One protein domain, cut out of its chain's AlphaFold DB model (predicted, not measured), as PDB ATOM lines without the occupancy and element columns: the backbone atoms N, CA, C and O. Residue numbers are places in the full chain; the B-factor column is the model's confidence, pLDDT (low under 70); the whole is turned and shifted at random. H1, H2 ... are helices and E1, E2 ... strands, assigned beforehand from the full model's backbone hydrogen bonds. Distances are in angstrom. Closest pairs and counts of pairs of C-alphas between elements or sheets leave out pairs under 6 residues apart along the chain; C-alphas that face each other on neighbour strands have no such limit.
ATOM      1  N   ASP A 389     152.656 237.362 217.595       92.19
ATOM      2  CA  ASP A 389     152.113 238.710 217.356       92.19
ATOM      3  C   ASP A 389     150.858 239.002 218.189       92.19
ATOM      4  O   ASP A 389     150.625 240.138 218.605       92.19
ATOM      5  N   GLN A 390     150.034 237.979 218.433       92.31
ATOM      6  CA  GLN A 390     148.831 238.102 219.249       92.31
ATOM      7  C   GLN A 390     149.156 238.365 220.728       92.31
ATOM      8  O   GLN A 390     148.462 239.158 221.362       92.31
ATOM      9  N   ASP A 391     150.209 237.749 221.264       94.19
ATOM     10  CA  ASP A 391     150.649 237.943 222.648       94.19
ATOM     11  C   ASP A 391     151.301 239.319 222.821       94.19
ATOM     12  O   ASP A 391     150.991 240.050 223.757       94.19
ATOM     13  N   MET A 392     152.077 239.773 221.834       94.94
ATOM     14  CA  MET A 392     152.587 241.148 221.814       94.94
ATOM     15  C   MET A 392     151.468 242.198 221.720       94.94
ATOM     16  O   MET A 392     151.571 243.274 222.313       94.94
ATOM     17  N   GLN A 393     150.386 241.914 220.987       95.25
ATOM     18  CA  GLN A 393     149.198 242.775 220.954       95.25
ATOM     19  C   GLN A 393     148.469 242.782 222.303       95.25
ATOM     20  O   GLN A 393     148.061 243.850 222.761       95.25
ATOM     21  N   ALA A 394     148.339 241.619 222.950       96.69
ATOM     22  CA  ALA A 394     147.791 241.515 224.296       96.69
ATOM     23  C   ALA A 394     148.629 242.328 225.292       96.69
ATOM     24  O   ALA A 394     148.083 243.181 225.982       96.69
ATOM     25  N   ALA A 395     149.954 242.164 225.305       97.31
ATOM     26  CA  ALA A 395     150.854 242.923 226.172       97.31
ATOM     27  C   ALA A 395     150.668 244.445 226.024       97.31
ATOM     28  O   ALA A 395     150.523 245.148 227.023       97.31
ATOM     29  N   ARG A 396     150.583 244.955 224.785       97.44
ATOM     30  CA  ARG A 396     150.328 246.385 224.513       97.44
ATOM     31  C   ARG A 396     148.979 246.856 225.056       97.44
ATOM     32  O   ARG A 396     148.916 247.924 225.657       97.44
ATOM     33  N   LEU A 397     147.919 246.068 224.864       97.88
ATOM     34  CA  LEU A 397     146.600 246.381 225.416       97.88
ATOM     35  C   LEU A 397     146.637 246.429 226.949       97.88
ATOM     36  O   LEU A 397     146.086 247.349 227.542       97.88
ATOM     37  N   LEU A 398     147.274 245.447 227.589       98.19
ATOM     38  CA  LEU A 398     147.327 245.347 229.049       98.19
ATOM     39  C   LEU A 398     148.168 246.463 229.683       98.19
ATOM     40  O   LEU A 398     147.870 246.893 230.797       98.19
ATOM     41  N   ILE A 399     149.178 246.965 228.970       97.81
ATOM     42  CA  ILE A 399     149.918 248.175 229.346       97.81
ATOM     43  C   ILE A 399     149.005 249.411 229.298       97.81
ATOM     44  O   ILE A 399     148.966 250.170 230.266       97.81
ATOM     45  N   ASP A 400     148.237 249.606 228.218       97.62
ATOM     46  CA  ASP A 400     147.301 250.740 228.112       97.62
ATOM     47  C   ASP A 400     146.181 250.641 229.165       97.62
ATOM     48  O   ASP A 400     145.833 251.629 229.811       97.62
ATOM     49  N   LEU A 401     145.681 249.426 229.425       98.00
ATOM     50  CA  LEU A 401     144.721 249.168 230.496       98.00
ATOM     51  C   LEU A 401     145.289 249.552 231.865       98.00
ATOM     52  O   LEU A 401     144.632 250.290 232.588       98.00
ATOM     53  N   TYR A 402     146.506 249.114 232.202       96.25
ATOM     54  CA  TYR A 402     147.165 249.476 233.462       96.25
ATOM     55  C   TYR A 402     147.288 250.999 233.631       96.25
ATOM     56  O   TYR A 402     146.937 251.536 234.684       96.25
ATOM     57  N   ARG A 403     147.741 251.704 232.585       94.44
ATOM     58  CA  ARG A 403     147.918 253.164 232.612       94.44
ATOM     59  C   ARG A 403     146.596 253.911 232.806       94.44
ATOM     60  O   ARG A 403     146.582 254.946 233.462       94.44
ATOM     61  N   ARG A 404     145.498 253.399 232.242       96.31
ATOM     62  CA  ARG A 404     144.163 254.013 232.343       96.31
ATOM     63  C   ARG A 404     143.412 253.618 233.609       96.31
ATOM     64  O   ARG A 404     142.683 254.429 234.156       96.31
ATOM     65  N   GLU A 405     143.573 252.391 234.090       96.31
ATOM     66  CA  GLU A 405     142.918 251.933 235.318       96.31
ATOM     67  C   GLU A 405     143.470 252.653 236.552       96.31
ATOM     68  O   GLU A 405     142.757 252.816 237.541       96.31
ATOM     69  N   ARG A 406     144.726 253.110 236.524       94.44
ATOM     70  CA  ARG A 406     145.301 253.862 237.637       94.44
ATOM     71  C   ARG A 406     144.561 255.187 237.834       94.44
ATOM     72  O   ARG A 406     144.477 256.007 236.924       94.44
ATOM     73  N   THR A 407     144.074 255.419 239.051       92.69
ATOM     74  CA  THR A 407     143.437 256.689 239.394       92.69
ATOM     75  C   THR A 407     144.435 257.843 239.273       92.69
ATOM     76  O   THR A 407     145.469 257.839 239.944       92.69
ATOM     77  N   ASP A 408     144.108 258.862 238.470       90.50
ATOM     78  CA  ASP A 408     144.829 260.138 238.463       90.50
ATOM     79  C   ASP A 408     144.492 260.913 239.743       90.50
ATOM     80  O   ASP A 408     143.545 261.698 239.801       90.50
ATOM     81  N   VAL A 409     145.267 260.650 240.793       88.62
ATOM     82  CA  VAL A 409     145.133 261.274 242.115       88.62
ATOM     83  C   VAL A 409     145.542 262.747 242.141       88.62
ATOM     84  O   VAL A 409     145.433 263.363 243.193       88.62
ATOM     85  N   ILE A 410     146.023 263.321 241.036       87.81
ATOM     86  CA  ILE A 410     146.391 264.741 240.957       87.81
ATOM     87  C   ILE A 410     145.246 265.523 240.319       87.81
ATOM     88  O   ILE A 410     144.707 266.453 240.918       87.81
ATOM     89  N   ASN A 411     144.843 265.128 239.110       89.31
ATOM     90  CA  ASN A 411     143.863 265.881 238.325       89.31
ATOM     91  C   ASN A 411     142.437 265.341 238.457       89.31
ATOM     92  O   ASN A 411     141.508 265.987 237.970       89.31
ATOM     93  N   LEU A 412     142.252 264.161 239.063       90.12
ATOM     94  CA  LEU A 412     140.965 263.466 239.176       90.12
ATOM     95  C   LEU A 412     140.236 263.372 237.828       90.12
ATOM     96  O   LEU A 412     139.024 263.576 237.726       90.12
ATOM     97  N   LYS A 413     140.986 263.046 236.771       93.81
ATOM     98  CA  LYS A 413     140.459 262.921 235.414       93.81
ATOM     99  C   LYS A 413     140.228 261.458 235.050       93.81
ATOM    100  O   LYS A 413     141.120 260.629 235.192       93.81
ATOM    101  N   LEU A 414     139.047 261.164 234.507       96.75
ATOM    102  CA  LEU A 414     138.773 259.863 233.902       96.75
ATOM    103  C   LEU A 414     139.429 259.773 232.512       96.75
ATOM    104  O   LEU A 414     139.322 260.720 231.720       96.75
ATOM    105  N   PRO A 415     140.100 258.657 232.188       97.19
ATOM    106  CA  PRO A 415     140.642 258.427 230.856       97.19
ATOM    107  C   PRO A 415     139.527 258.138 229.841       97.19
ATOM    108  O   PRO A 415     138.386 257.834 230.190       97.19
ATOM    109  N   ALA A 416     139.874 258.204 228.556       97.31
ATOM    110  CA  ALA A 416     138.974 257.756 227.498       97.31
ATOM    111  C   ALA A 416     138.759 256.231 227.573       97.31
ATOM    112  O   ALA A 416     139.695 255.516 227.963       97.31
ATOM    113  N   PRO A 417     137.591 255.718 227.138       97.88
ATOM    114  CA  PRO A 417     137.365 254.283 227.028       97.88
ATOM    115  C   PRO A 417     138.452 253.576 226.207       97.88
ATOM    116  O   PRO A 417     139.036 254.159 225.285       97.88
ATOM    117  N   LEU A 418     138.732 252.322 226.554       98.25
ATOM    118  CA  LEU A 418     139.742 251.488 225.904       98.25
ATOM    119  C   LEU A 418     139.068 250.408 225.058       98.25
ATOM    120  O   LEU A 418     138.343 249.574 225.594       98.25
ATOM    121  N   GLU A 419     139.311 250.405 223.748       97.94
ATOM    122  CA  GLU A 419     138.864 249.308 222.886       97.94
ATOM    123  C   GLU A 419     139.648 248.025 223.210       97.94
ATOM    124  O   GLU A 419     140.872 248.038 223.320       97.94
ATOM    125  N   THR A 420     138.943 246.902 223.324       97.31
ATOM    126  CA  THR A 420     139.524 245.575 223.540       97.31
ATOM    127  C   THR A 420     138.871 244.525 222.645       97.31
ATOM    128  O   THR A 420     137.680 244.589 222.335       97.31
ATOM    129  N   ARG A 421     139.659 243.513 222.267       96.38
ATOM    130  CA  ARG A 421     139.209 242.290 221.578       96.38
ATOM    131  C   ARG A 421     139.158 241.067 222.495       96.38
ATOM    132  O   ARG A 421     138.846 239.970 222.035       96.38
ATOM    133  N   TRP A 422     139.476 241.250 223.772       97.31
ATOM    134  CA  TRP A 422     139.440 240.210 224.791       97.31
ATOM    135  C   TRP A 422     138.589 240.645 225.976       97.31
ATOM    136  O   TRP A 422     138.573 241.824 226.343       97.31
ATOM    137  N   ASP A 423     137.914 239.679 226.590       97.56
ATOM    138  CA  ASP A 423     137.152 239.869 227.809       97.56
ATOM    139  C   ASP A 423     138.086 239.885 229.027       97.56
ATOM    140  O   ASP A 423     138.261 238.889 229.729       97.56
ATOM    141  N   VAL A 424     138.747 241.022 229.250       97.00
ATOM    142  CA  VAL A 424     139.722 241.178 230.341       97.00
ATOM    143  C   VAL A 424     139.072 241.143 231.727       97.00
ATOM    144  O   VAL A 424     139.732 240.759 232.691       97.00
ATOM    145  N   LEU A 425     137.787 241.508 231.838       95.94
ATOM    146  CA  LEU A 425     137.045 241.428 233.099       95.94
ATOM    147  C   LEU A 425     136.744 239.970 233.451       95.94
ATOM    148  O   LEU A 425     137.086 239.542 234.549       95.94
ATOM    149  N   ALA A 426     136.244 239.175 232.499       95.88
ATOM    150  CA  ALA A 426     136.075 237.738 232.709       95.88
ATOM    151  C   ALA A 426     137.412 237.034 233.006       95.88
ATOM    152  O   ALA A 426     137.462 236.115 233.820       95.88
ATOM    153  N   TRP A 427     138.510 237.486 232.391       96.75
ATOM    154  CA  TRP A 427     139.849 236.962 232.670       96.75
ATOM    155  C   TRP A 427     140.326 237.250 234.103       96.75
ATOM    156  O   TRP A 427     140.907 236.371 234.747       96.75
ATOM    157  N   ARG A 428     140.053 238.457 234.623       94.12
ATOM    158  CA  ARG A 428     140.295 238.822 236.031       94.12
ATOM    159  C   ARG A 428     139.464 237.969 236.979       94.12
ATOM    160  O   ARG A 428     139.987 237.492 237.983       94.12
ATOM    161  N   ASP A 429     138.180 237.820 236.672       91.38
ATOM    162  CA  ASP A 429     137.221 237.133 237.534       91.38
ATOM    163  C   ASP A 429     137.519 235.621 237.592       91.38
ATOM    164  O   ASP A 429     137.377 235.005 238.645       91.38
ATOM    165  N   ASP A 430     138.082 235.045 236.520       91.69
ATOM    166  CA  ASP A 430     138.661 233.688 236.499       91.69
ATOM    167  C   ASP A 430     140.090 233.626 237.079       91.69
ATOM    168  O   ASP A 430     140.868 232.735 236.743       91.69
ATOM    169  N   LYS A 431     140.490 234.610 237.899       91.94
ATOM    170  CA  LYS A 431     141.787 234.685 238.601       91.94
ATOM    171  C   LYS A 431     142.998 234.386 237.708       91.94
ATOM    172  O   LYS A 431     143.974 233.781 238.159       91.94
ATOM    173  N   PHE A 432     142.950 234.801 236.439       94.44
ATOM    174  CA  PHE A 432     144.019 234.578 235.465       94.44
ATOM    175  C   PHE A 432     144.416 233.094 235.336       94.44
ATOM    176  O   PHE A 432     145.594 232.776 235.196       94.44
ATOM    177  N   GLN A 433     143.471 232.157 235.417       93.62
ATOM    178  CA  GLN A 433     143.793 230.723 235.360       93.62
ATOM    179  C   GLN A 433     144.111 230.222 233.941       93.62
ATOM    180  O   GLN A 433     144.752 229.184 233.778       93.62
ATOM    181  N   LYS A 434     143.701 230.956 232.897       95.69
ATOM    182  CA  LYS A 434     143.927 230.595 231.485       95.69
ATOM    183  C   LYS A 434     144.521 231.759 230.695       95.69
ATOM    184  O   LYS A 434     144.302 232.908 231.077       95.69
ATOM    185  N   PRO A 435     145.234 231.507 229.580       95.69
ATOM    186  CA  PRO A 435     145.741 232.569 228.712       95.69
ATOM    187  C   PRO A 435     144.635 233.529 228.251       95.69
ATOM    188  O   PRO A 435     143.532 233.093 227.917       95.69
ATOM    189  N   LEU A 436     144.944 234.827 228.145       96.25
ATOM    190  CA  LEU A 436     143.982 235.853 227.704       96.25
ATOM    191  C   LEU A 436     143.343 235.521 226.341       96.25
ATOM    192  O   LEU A 436     142.183 235.840 226.094       96.25
ATOM    193  N   ALA A 437     144.072 234.813 225.472       94.12
ATOM    194  CA  ALA A 437     143.572 234.336 224.186       94.12
ATOM    195  C   ALA A 437     142.297 233.469 224.290       94.12
ATOM    196  O   ALA A 437     141.520 233.439 223.337       94.12
ATOM    197  N   THR A 438     142.055 232.803 225.426       96.62
ATOM    198  CA  THR A 438     140.830 232.025 225.690       96.62
ATOM    199  C   THR A 438     139.587 232.908 225.849       96.62
ATOM    200  O   THR A 438     138.480 232.441 225.605       96.62
ATOM    201  N   TYR A 439     139.756 234.186 226.186       96.88
ATOM    202  CA  TYR A 439     138.672 235.146 226.426       96.88
ATOM    203  C   TYR A 439     138.470 236.066 225.221       96.88
ATOM    204  O   TYR A 439     138.120 237.232 225.364       96.88
ATOM    205  N   ARG A 440     138.754 235.590 224.009       95.94
ATOM    206  CA  ARG A 440     138.568 236.391 222.797       95.94
ATOM    207  C   ARG A 440     137.083 236.693 222.583       95.94
ATOM    208  O   ARG A 440     136.252 235.795 222.643       95.94
ATOM    209  N   LEU A 441     136.774 237.954 222.304       95.62
ATOM    210  CA  LEU A 441     135.421 238.412 222.004       95.62
ATOM    211  C   LEU A 441     135.108 238.237 220.511       95.62
ATOM    212  O   LEU A 441     135.988 238.405 219.662       95.62
ATOM    213  N   ASP A 442     133.839 237.980 220.189       93.81
ATOM    214  CA  ASP A 442     133.357 237.921 218.798       93.81
ATOM    215  C   ASP A 442     133.414 239.290 218.097       93.81
ATOM    216  O   ASP A 442     133.593 239.380 216.883       93.81
ATOM    217  N   HIS A 443     133.268 240.368 218.868       94.25
ATOM    218  CA  HIS A 443     133.327 241.759 218.426       94.25
ATOM    219  C   HIS A 443     134.102 242.592 219.453       94.25
ATOM    220  O   HIS A 443     134.075 242.283 220.646       94.25
ATOM    221  N   SER A 444     134.790 243.650 219.007       95.50
ATOM    222  CA  SER A 444     135.446 244.570 219.942       95.50
ATOM    223  C   SER A 444     134.422 245.191 220.895       95.50
ATOM    224  O   SER A 444     133.303 245.519 220.496       95.50
ATOM    225  N   ARG A 445     134.834 245.403 222.145       97.06
ATOM    226  CA  ARG A 445     134.085 246.148 223.166       97.06
ATOM    227  C   ARG A 445     134.937 247.300 223.683       97.06
ATOM    228  O   ARG A 445     136.146 247.313 223.460       97.06
ATOM    229  N   HIS A 446     134.321 248.244 224.387       98.06
ATOM    230  CA  HIS A 446     135.036 249.319 225.067       98.06
ATOM    231  C   HIS A 446     134.961 249.123 226.576       98.06
ATOM    232  O   HIS A 446     133.894 248.848 227.116       98.06
ATOM    233  N   ILE A 447     136.094 249.269 227.251       98.25
ATOM    234  CA  ILE A 447     136.179 249.329 228.709       98.25
ATOM    235  C   ILE A 447     136.063 250.800 229.100       98.25
ATOM    236  O   ILE A 447     136.894 251.619 228.702       98.25
ATOM    237  N   GLY A 448     135.016 251.136 229.841       97.94
ATOM    238  CA  GLY A 448     134.829 252.414 230.509       97.94
ATOM    239  C   GLY A 448     135.461 252.419 231.898       97.94
ATOM    240  O   GLY A 448     135.684 251.372 232.507       97.94
ATOM    241  N   PHE A 449     135.738 253.624 232.391       98.06
ATOM    242  CA  PHE A 449     136.416 253.853 233.661       98.06
ATOM    243  C   PHE A 449     135.579 254.784 234.534       98.06
ATOM    244  O   PHE A 449     135.107 255.821 234.060       98.06
ATOM    245  N   SER A 450     135.414 254.442 235.809       97.00
ATOM    246  CA  SER A 450     134.709 255.281 236.781       97.00
ATOM    247  C   SER A 450     135.409 255.295 238.140       97.00
ATOM    248  O   SER A 450     136.146 254.375 238.493       97.00
ATOM    249  N   PHE A 451     135.221 256.363 238.916       95.31
ATOM    250  CA  PHE A 451     135.753 256.415 240.275       95.31
ATOM    251  C   PHE A 451     134.971 255.486 241.194       95.31
ATOM    252  O   PHE A 451     133.740 255.491 241.201       95.31
ATOM    253  N   LYS A 452     135.689 254.764 242.055       91.06
ATOM    254  CA  LYS A 452     135.057 254.021 243.142       91.06
ATOM    255  C   LYS A 452     134.470 255.004 244.163       91.06
ATOM    256  O   LYS A 452     135.181 255.916 244.596       91.06
ATOM    257  N   PRO A 453     133.226 254.808 244.635       87.44
ATOM    258  CA  PRO A 453     132.659 255.651 245.687       87.44
ATOM    259  C   PRO A 453     133.497 255.657 246.975       87.44
ATOM    260  O   PRO A 453     133.564 256.671 247.666       87.44
ATOM    261  N   SER A 454     134.146 254.533 247.302       81.62
ATOM    262  CA  SER A 454     135.071 254.412 248.434       81.62
ATOM    263  C   SER A 454     136.303 255.300 248.285       81.62
ATOM    264  O   SER A 454     136.686 255.957 249.252       81.62
ATOM    265  N   PHE A 455     136.885 255.361 247.084       87.06
ATOM    266  CA  PHE A 455     138.027 256.220 246.787       87.06
ATOM    267  C   PHE A 455     137.679 257.690 246.999       87.06
ATOM    268  O   PHE A 455     138.382 258.358 247.746       87.06
ATOM    269  N   LEU A 456     136.578 258.178 246.412       87.00
ATOM    270  CA  LEU A 456     136.197 259.592 246.514       87.00
ATOM    271  C   LEU A 456     136.036 260.032 247.975       87.00
ATOM    272  O   LEU A 456     136.645 261.015 248.385       87.00
ATOM    273  N   ARG A 457     135.324 259.236 248.787       81.12
ATOM    274  CA  ARG A 457     135.146 259.516 250.223       81.12
ATOM    275  C   ARG A 457     136.468 259.577 250.988       81.12
ATOM    276  O   ARG A 457     136.635 260.422 251.859       81.12
ATOM    277  N   LYS A 458     137.399 258.663 250.703       78.31
ATOM    278  CA  LYS A 458     138.701 258.611 251.391       78.31
ATOM    279  C   LYS A 458     139.632 259.723 250.921       78.31
ATOM    280  O   LYS A 458     140.323 260.324 251.735       78.31
ATOM    281  N   TYR A 459     139.652 259.985 249.618       82.25
ATOM    282  CA  TYR A 459     140.555 260.945 249.002       82.25
ATOM    283  C   TYR A 459     140.220 262.387 249.399       82.25
ATOM    284  O   TYR A 459     141.138 263.172 249.613       82.25
ATOM    285  N   GLU A 460     138.939 262.729 249.574       77.31
ATOM    286  CA  GLU A 460     138.526 264.040 250.097       77.31
ATOM    287  C   GLU A 460     139.160 264.350 251.460       77.31
ATOM    288  O   GLU A 460     139.696 265.440 251.650       77.31
ATOM    289  N   ASN A 461     139.177 263.372 252.369       72.31
ATOM    290  CA  ASN A 461     139.814 263.512 253.679       72.31
ATOM    291  C   ASN A 461     141.343 263.532 253.563       72.31
ATOM    292  O   ASN A 461     142.017 264.309 254.227       72.31
ATOM    293  N   LEU A 462     141.889 262.686 252.688       77.38
ATOM    294  CA  LEU A 462     143.325 262.491 252.553       77.38
ATOM    295  C   LEU A 462     144.041 263.676 251.892       77.38
ATOM    296  O   LEU A 462     145.177 263.988 252.238       77.38
ATOM    297  N   ARG A 463     143.400 264.339 250.923       75.88
ATOM    298  CA  ARG A 463     144.021 265.413 250.135       75.88
ATOM    299  C   ARG A 463     144.475 266.590 251.000       75.88
ATOM    300  O   ARG A 463     145.468 267.224 250.663       75.88
ATOM    301  N   ALA A 464     143.759 266.882 252.086       71.31
ATOM    302  CA  ALA A 464     144.150 267.937 253.018       71.31
ATOM    303  C   ALA A 464     145.499 267.638 253.701       71.31
ATOM    304  O   ALA A 464     146.267 268.564 253.954       71.31
ATOM    305  N   ASP A 465     145.806 266.358 253.922       70.19
ATOM    306  CA  ASP A 465     146.975 265.909 254.677       70.19
ATOM    307  C   ASP A 465     148.214 265.633 253.816       70.19
ATOM    308  O   ASP A 465     149.332 265.651 254.325       70.19
ATOM    309  N   LEU A 466     148.041 265.327 252.525       73.25
ATOM    310  CA  LEU A 466     149.148 264.923 251.646       73.25
ATOM    311  C   LEU A 466     150.017 266.088 251.147       73.25
ATOM    312  O   LEU A 466     151.052 265.843 250.533       73.25
ATOM    313  N   GLY A 467     149.617 267.335 251.398       69.25
ATOM    314  CA  GLY A 467     150.288 268.511 250.845       69.25
ATOM    315  C   GLY A 467     149.971 268.751 249.362       69.25
ATOM    316  O   GLY A 467     149.166 268.050 248.745       69.25
ATOM    317  N   LEU A 468     150.565 269.810 248.799       69.31
ATOM    318  CA  LEU A 468     150.320 270.255 247.416       69.31
ATOM    319  C   LEU A 468     151.459 269.910 246.451       69.31
ATOM    320  O   LEU A 468     151.247 269.944 245.239       69.31
ATOM    321  N   ASP A 469     152.640 269.585 246.969       76.25
ATOM    322  CA  ASP A 469     153.795 269.236 246.153       76.25
ATOM    323  C   ASP A 469     153.690 267.760 245.757       76.25
ATOM    324  O   ASP A 469     153.631 266.878 246.603       76.25
ATOM    325  N   HIS A 470     153.593 267.480 244.456       81.50
ATOM    326  CA  HIS A 470     153.377 266.130 243.916       81.50
ATOM    327  C   HIS A 470     154.701 265.391 243.668       81.50
ATOM    328  O   HIS A 470     154.967 264.912 242.564       81.50
ATOM    329  N   ASP A 471     155.558 265.362 244.686       82.81
ATOM    330  CA  ASP A 471     156.878 264.737 244.651       82.81
ATOM    331  C   ASP A 471     156.847 263.260 245.106       82.81
ATOM    332  O   ASP A 471     155.801 262.611 245.140       82.81
ATOM    333  N   GLN A 472     158.013 262.676 245.397       83.06
ATOM    334  CA  GLN A 472     158.093 261.283 245.844       83.06
ATOM    335  C   GLN A 472     157.430 261.056 247.200       83.06
ATOM    336  O   GLN A 472     156.754 260.038 247.381       83.06
ATOM    337  N   ASP A 473     157.576 262.001 248.122       85.50
ATOM    338  CA  ASP A 473     157.024 261.888 249.465       85.50
ATOM    339  C   ASP A 473     155.496 261.945 249.422       85.50
ATOM    340  O   ASP A 473     154.839 261.180 250.132       85.50
ATOM    341  N   PHE A 474     154.913 262.733 248.511       88.69
ATOM    342  CA  PHE A 474     153.473 262.707 248.241       88.69
ATOM    343  C   PHE A 474     152.967 261.298 247.905       88.69
ATOM    344  O   PHE A 474     152.017 260.809 248.526       88.69
ATOM    345  N   PHE A 475     153.603 260.604 246.954       90.06
ATOM    346  CA  PHE A 475     153.152 259.272 246.536       90.06
ATOM    347  C   PHE A 475     153.421 258.191 247.587       90.06
ATOM    348  O   PHE A 475     152.627 257.260 247.731       90.06
ATOM    349  N   ILE A 476     154.508 258.314 248.347       89.25
ATOM    350  CA  ILE A 476     154.795 257.435 249.485       89.25
ATOM    351  C   ILE A 476     153.711 257.593 250.554       89.25
ATOM    352  O   ILE A 476     153.102 256.606 250.975       89.25
ATOM    353  N   ASN A 477     153.414 258.834 250.942       86.88
ATOM    354  CA  ASN A 477     152.396 259.143 251.942       86.88
ATOM    355  C   ASN A 477     150.996 258.730 251.484       86.88
ATOM    356  O   ASN A 477     150.214 258.222 252.291       86.88
ATOM    357  N   LEU A 478     150.696 258.853 250.189       88.44
ATOM    358  CA  LEU A 478     149.470 258.321 249.599       88.44
ATOM    359  C   LEU A 478     149.333 256.818 249.873       88.44
ATOM    360  O   LEU A 478     148.283 256.388 250.345       88.44
ATOM    361  N   PHE A 479     150.378 256.019 249.634       89.06
ATOM    362  CA  PHE A 479     150.345 254.577 249.901       89.06
ATOM    363  C   PHE A 479     150.320 254.215 251.388       89.06
ATOM    364  O   PHE A 479     149.768 253.169 251.730       89.06
ATOM    365  N   HIS A 480     150.893 255.043 252.264       84.94
ATOM    366  CA  HIS A 480     150.804 254.846 253.713       84.94
ATOM    367  C   HIS A 480     149.396 255.092 254.252       84.94
ATOM    368  O   HIS A 480     148.953 254.382 255.151       84.94
ATOM    369  N   ARG A 481     148.703 256.100 253.718       80.12
ATOM    370  CA  ARG A 481     147.424 256.565 254.266       80.12
ATOM    371  C   ARG A 481     146.205 255.980 253.559       80.12
ATOM    372  O   ARG A 481     145.113 255.967 254.127       80.12
ATOM    373  N   ILE A 482     146.348 255.478 252.333       80.06
ATOM    374  CA  ILE A 482     145.236 254.830 251.638       80.06
ATOM    375  C   ILE A 482     145.011 253.415 252.179       80.06
ATOM    376  O   ILE A 482     145.761 252.485 251.893       80.06
ATOM    377  N   GLY A 483     143.945 253.239 252.963       69.19
ATOM    378  CA  GLY A 483     143.677 251.959 253.632       69.19
ATOM    379  C   GLY A 483     143.515 250.770 252.671       69.19
ATOM    380  O   GLY A 483     144.062 249.701 252.919       69.19
ATOM    381  N   SER A 484     142.814 250.943 251.539       78.56
ATOM    382  CA  SER A 484     142.726 249.907 250.497       78.56
ATOM    383  C   SER A 484     143.421 250.374 249.230       78.56
ATOM    384  O   SER A 484     142.953 251.283 248.552       78.56
ATOM    385  N   ARG A 485     144.503 249.697 248.840       83.38
ATOM    386  CA  ARG A 485     145.232 250.008 247.596       83.38
ATOM    387  C   ARG A 485     144.384 249.811 246.339       83.38
ATOM    388  O   ARG A 485     144.695 250.382 245.299       83.38
ATOM    389  N   SER A 486     143.298 249.041 246.431       83.38
ATOM    390  CA  SER A 486     142.328 248.922 245.341       83.38
ATOM    391  C   SER A 486     141.571 250.229 245.078       83.38
ATOM    392  O   SER A 486     141.088 250.414 243.966       83.38
ATOM    393  N   ASP A 487     141.499 251.151 246.045       85.94
ATOM    394  CA  ASP A 487     140.907 252.479 245.848       85.94
ATOM    395  C   ASP A 487     141.759 253.354 244.912       85.94
ATOM    396  O   ASP A 487     141.241 254.268 244.280       85.94
ATOM    397  N   LEU A 488     143.048 253.038 244.738       91.38
ATOM    398  CA  LEU A 488     143.909 253.677 243.735       91.38
ATOM    399  C   LEU A 488     143.695 253.136 242.313       91.38
ATOM    400  O   LEU A 488     144.502 253.423 241.429       91.38
ATOM    401  N   LEU A 489     142.668 252.319 242.094       94.50
ATOM    402  CA  LEU A 489     142.268 251.819 240.785       94.50
ATOM    403  C   LEU A 489     140.830 252.245 240.494       94.50
ATOM    404  O   LEU A 489     139.949 252.125 241.354       94.50
ATOM    405  N   LEU A 490     140.590 252.684 239.265       96.50
ATOM    406  CA  LEU A 490     139.264 252.955 238.733       96.50
ATOM    407  C   LEU A 490     138.459 251.655 238.635       96.50
ATOM    408  O   LEU A 490     138.992 250.555 238.487       96.50
ATOM    409  N   GLN A 491     137.143 251.783 238.741       95.94
ATOM    410  CA  GLN A 491     136.223 250.708 238.415       95.94
ATOM    411  C   GLN A 491     136.139 250.555 236.891       95.94
ATOM    412  O   GLN A 491     136.099 251.551 236.162       95.94
ATOM    413  N   LEU A 492     136.131 249.301 236.436       97.12
ATOM    414  CA  LEU A 492     136.128 248.914 235.031       97.12
ATOM    415  C   LEU A 492     134.793 248.262 234.676       97.12
ATOM    416  O   LEU A 492     134.423 247.269 235.300       97.12
ATOM    417  N   ASP A 493     134.136 248.770 233.639       96.62
ATOM    418  CA  ASP A 493     132.867 248.249 233.127       96.62
ATOM    419  C   ASP A 493     132.864 248.309 231.596       96.62
ATOM    420  O   ASP A 493     133.489 249.190 231.008       96.62
ATOM    421  N   TYR A 494     132.160 247.402 230.920       96.12
ATOM    422  CA  TYR A 494     131.987 247.522 229.469       96.12
ATOM    423  C   TYR A 494     130.921 248.566 229.128       96.12
ATOM    424  O   TYR A 494     129.820 248.511 229.679       96.12
ATOM    425  N   VAL A 495     131.237 249.466 228.191       92.75
ATOM    426  CA  VAL A 495     130.384 250.591 227.764       92.75
ATOM    427  C   VAL A 495     130.041 250.571 226.284       92.75
ATOM    428  O   VAL A 495     130.820 249.987 225.489       92.75
TER     429      VAL A 495
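Overview. This is residues 389 to 495 of the 495 residues of a protein of Rhodospirillales bacterium (UniProt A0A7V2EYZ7). A narrow sheet of three strands has the long helix H1 slantwise over one face, with short helices H2 and H3 grazing the sheet and a loose group of H4, H5 and H6 beyond its other end, past where E2 ends. From H1 the link of residues 406 to 417 loops out toward that group and comes back to E1. The printed part has 107 residues with six named helices and three named strands, in the order H1 E1 H2 H3 E2 H4 H5 H6 E3; the class is mixed, and the sheet, E1 - E2 - E3, is antiparallel. The whole is only just loose, close to compact, with a radius of gyration of the C-alphas of 16.0 A, and elongated, spanning 47 by 24 by 24 A.

Arrangement. Look first at E2, residues 440 to 450, the inner strand between the edge strands E1, residues 418 to 422, and E3, residues 491 to 494. E2 bends by 101 degrees at residue 443, and its pairing is staggered: 440 to 447 with E1, 447 to 450 with E3. Beside E1 you will find N 420 and O 445 at 2.8 A; beside E3, N 448 and O 493 at 2.7 A, both within hydrogen-bond range. H1, residues 389 to 405, is on the sheet at a height over the sheet of 9.7 A, over E1 and E2, at 39 degrees to E1 on the local plane, slantwise to the strands; H1 and the sheet E1 E2 E3 form two layers, a helix on one face of a sheet. The closest C-alphas of H1 and E1 are those of Leu 401 and Leu 418, 7.2 A apart. H2, residues 424 to 429, and H3, residues 436 to 439, only graze the sheet; they touch, with the C-alphas of Trp 427 and Leu 436 closest at 6.6 A. H4, residues 453 to 463, and H6, residues 485 to 488, only just touch, with 3 pairs of C-alphas within 8 A, the closest Phe 455 and Asp 487 at 4.8 A. H5, residues 472 to 481, is close to H4 but not clearly touching, with the C-alphas of Leu 462 and Arg 481 closest at 7.4 A, at a steep tilt of 54 degrees, opposite ways. H1 and H5 are apart. Every O i to N i+4 pair is within hydrogen-bond range in H1, H2 and H5, and 6 of 7 are in H4; H3 and H6 are too short for such a pair.

Along the chain. Find C-alpha 440 at (138.568, 236.391, 222.797); from there E2 runs 23.8 A to C-alpha 450. H1 starts at C-alpha 389, (152.113, 238.710, 217.356), and runs 24.1 A; H4 measures 15.6 A and H5 14.4 A. E3 ends at C-alpha 494, (131.987, 247.522, 229.469).

Size, cuts and confidence. The C-alphas farthest apart are those of Asp 442 and Asp 465, at 47.5 A. The printed part has no cut, and the link from H1 to E1 is long, 12 residues. The mean pLDDT of the printed part is 90.6; look for values under 70 at residues 467 to 468 and 483.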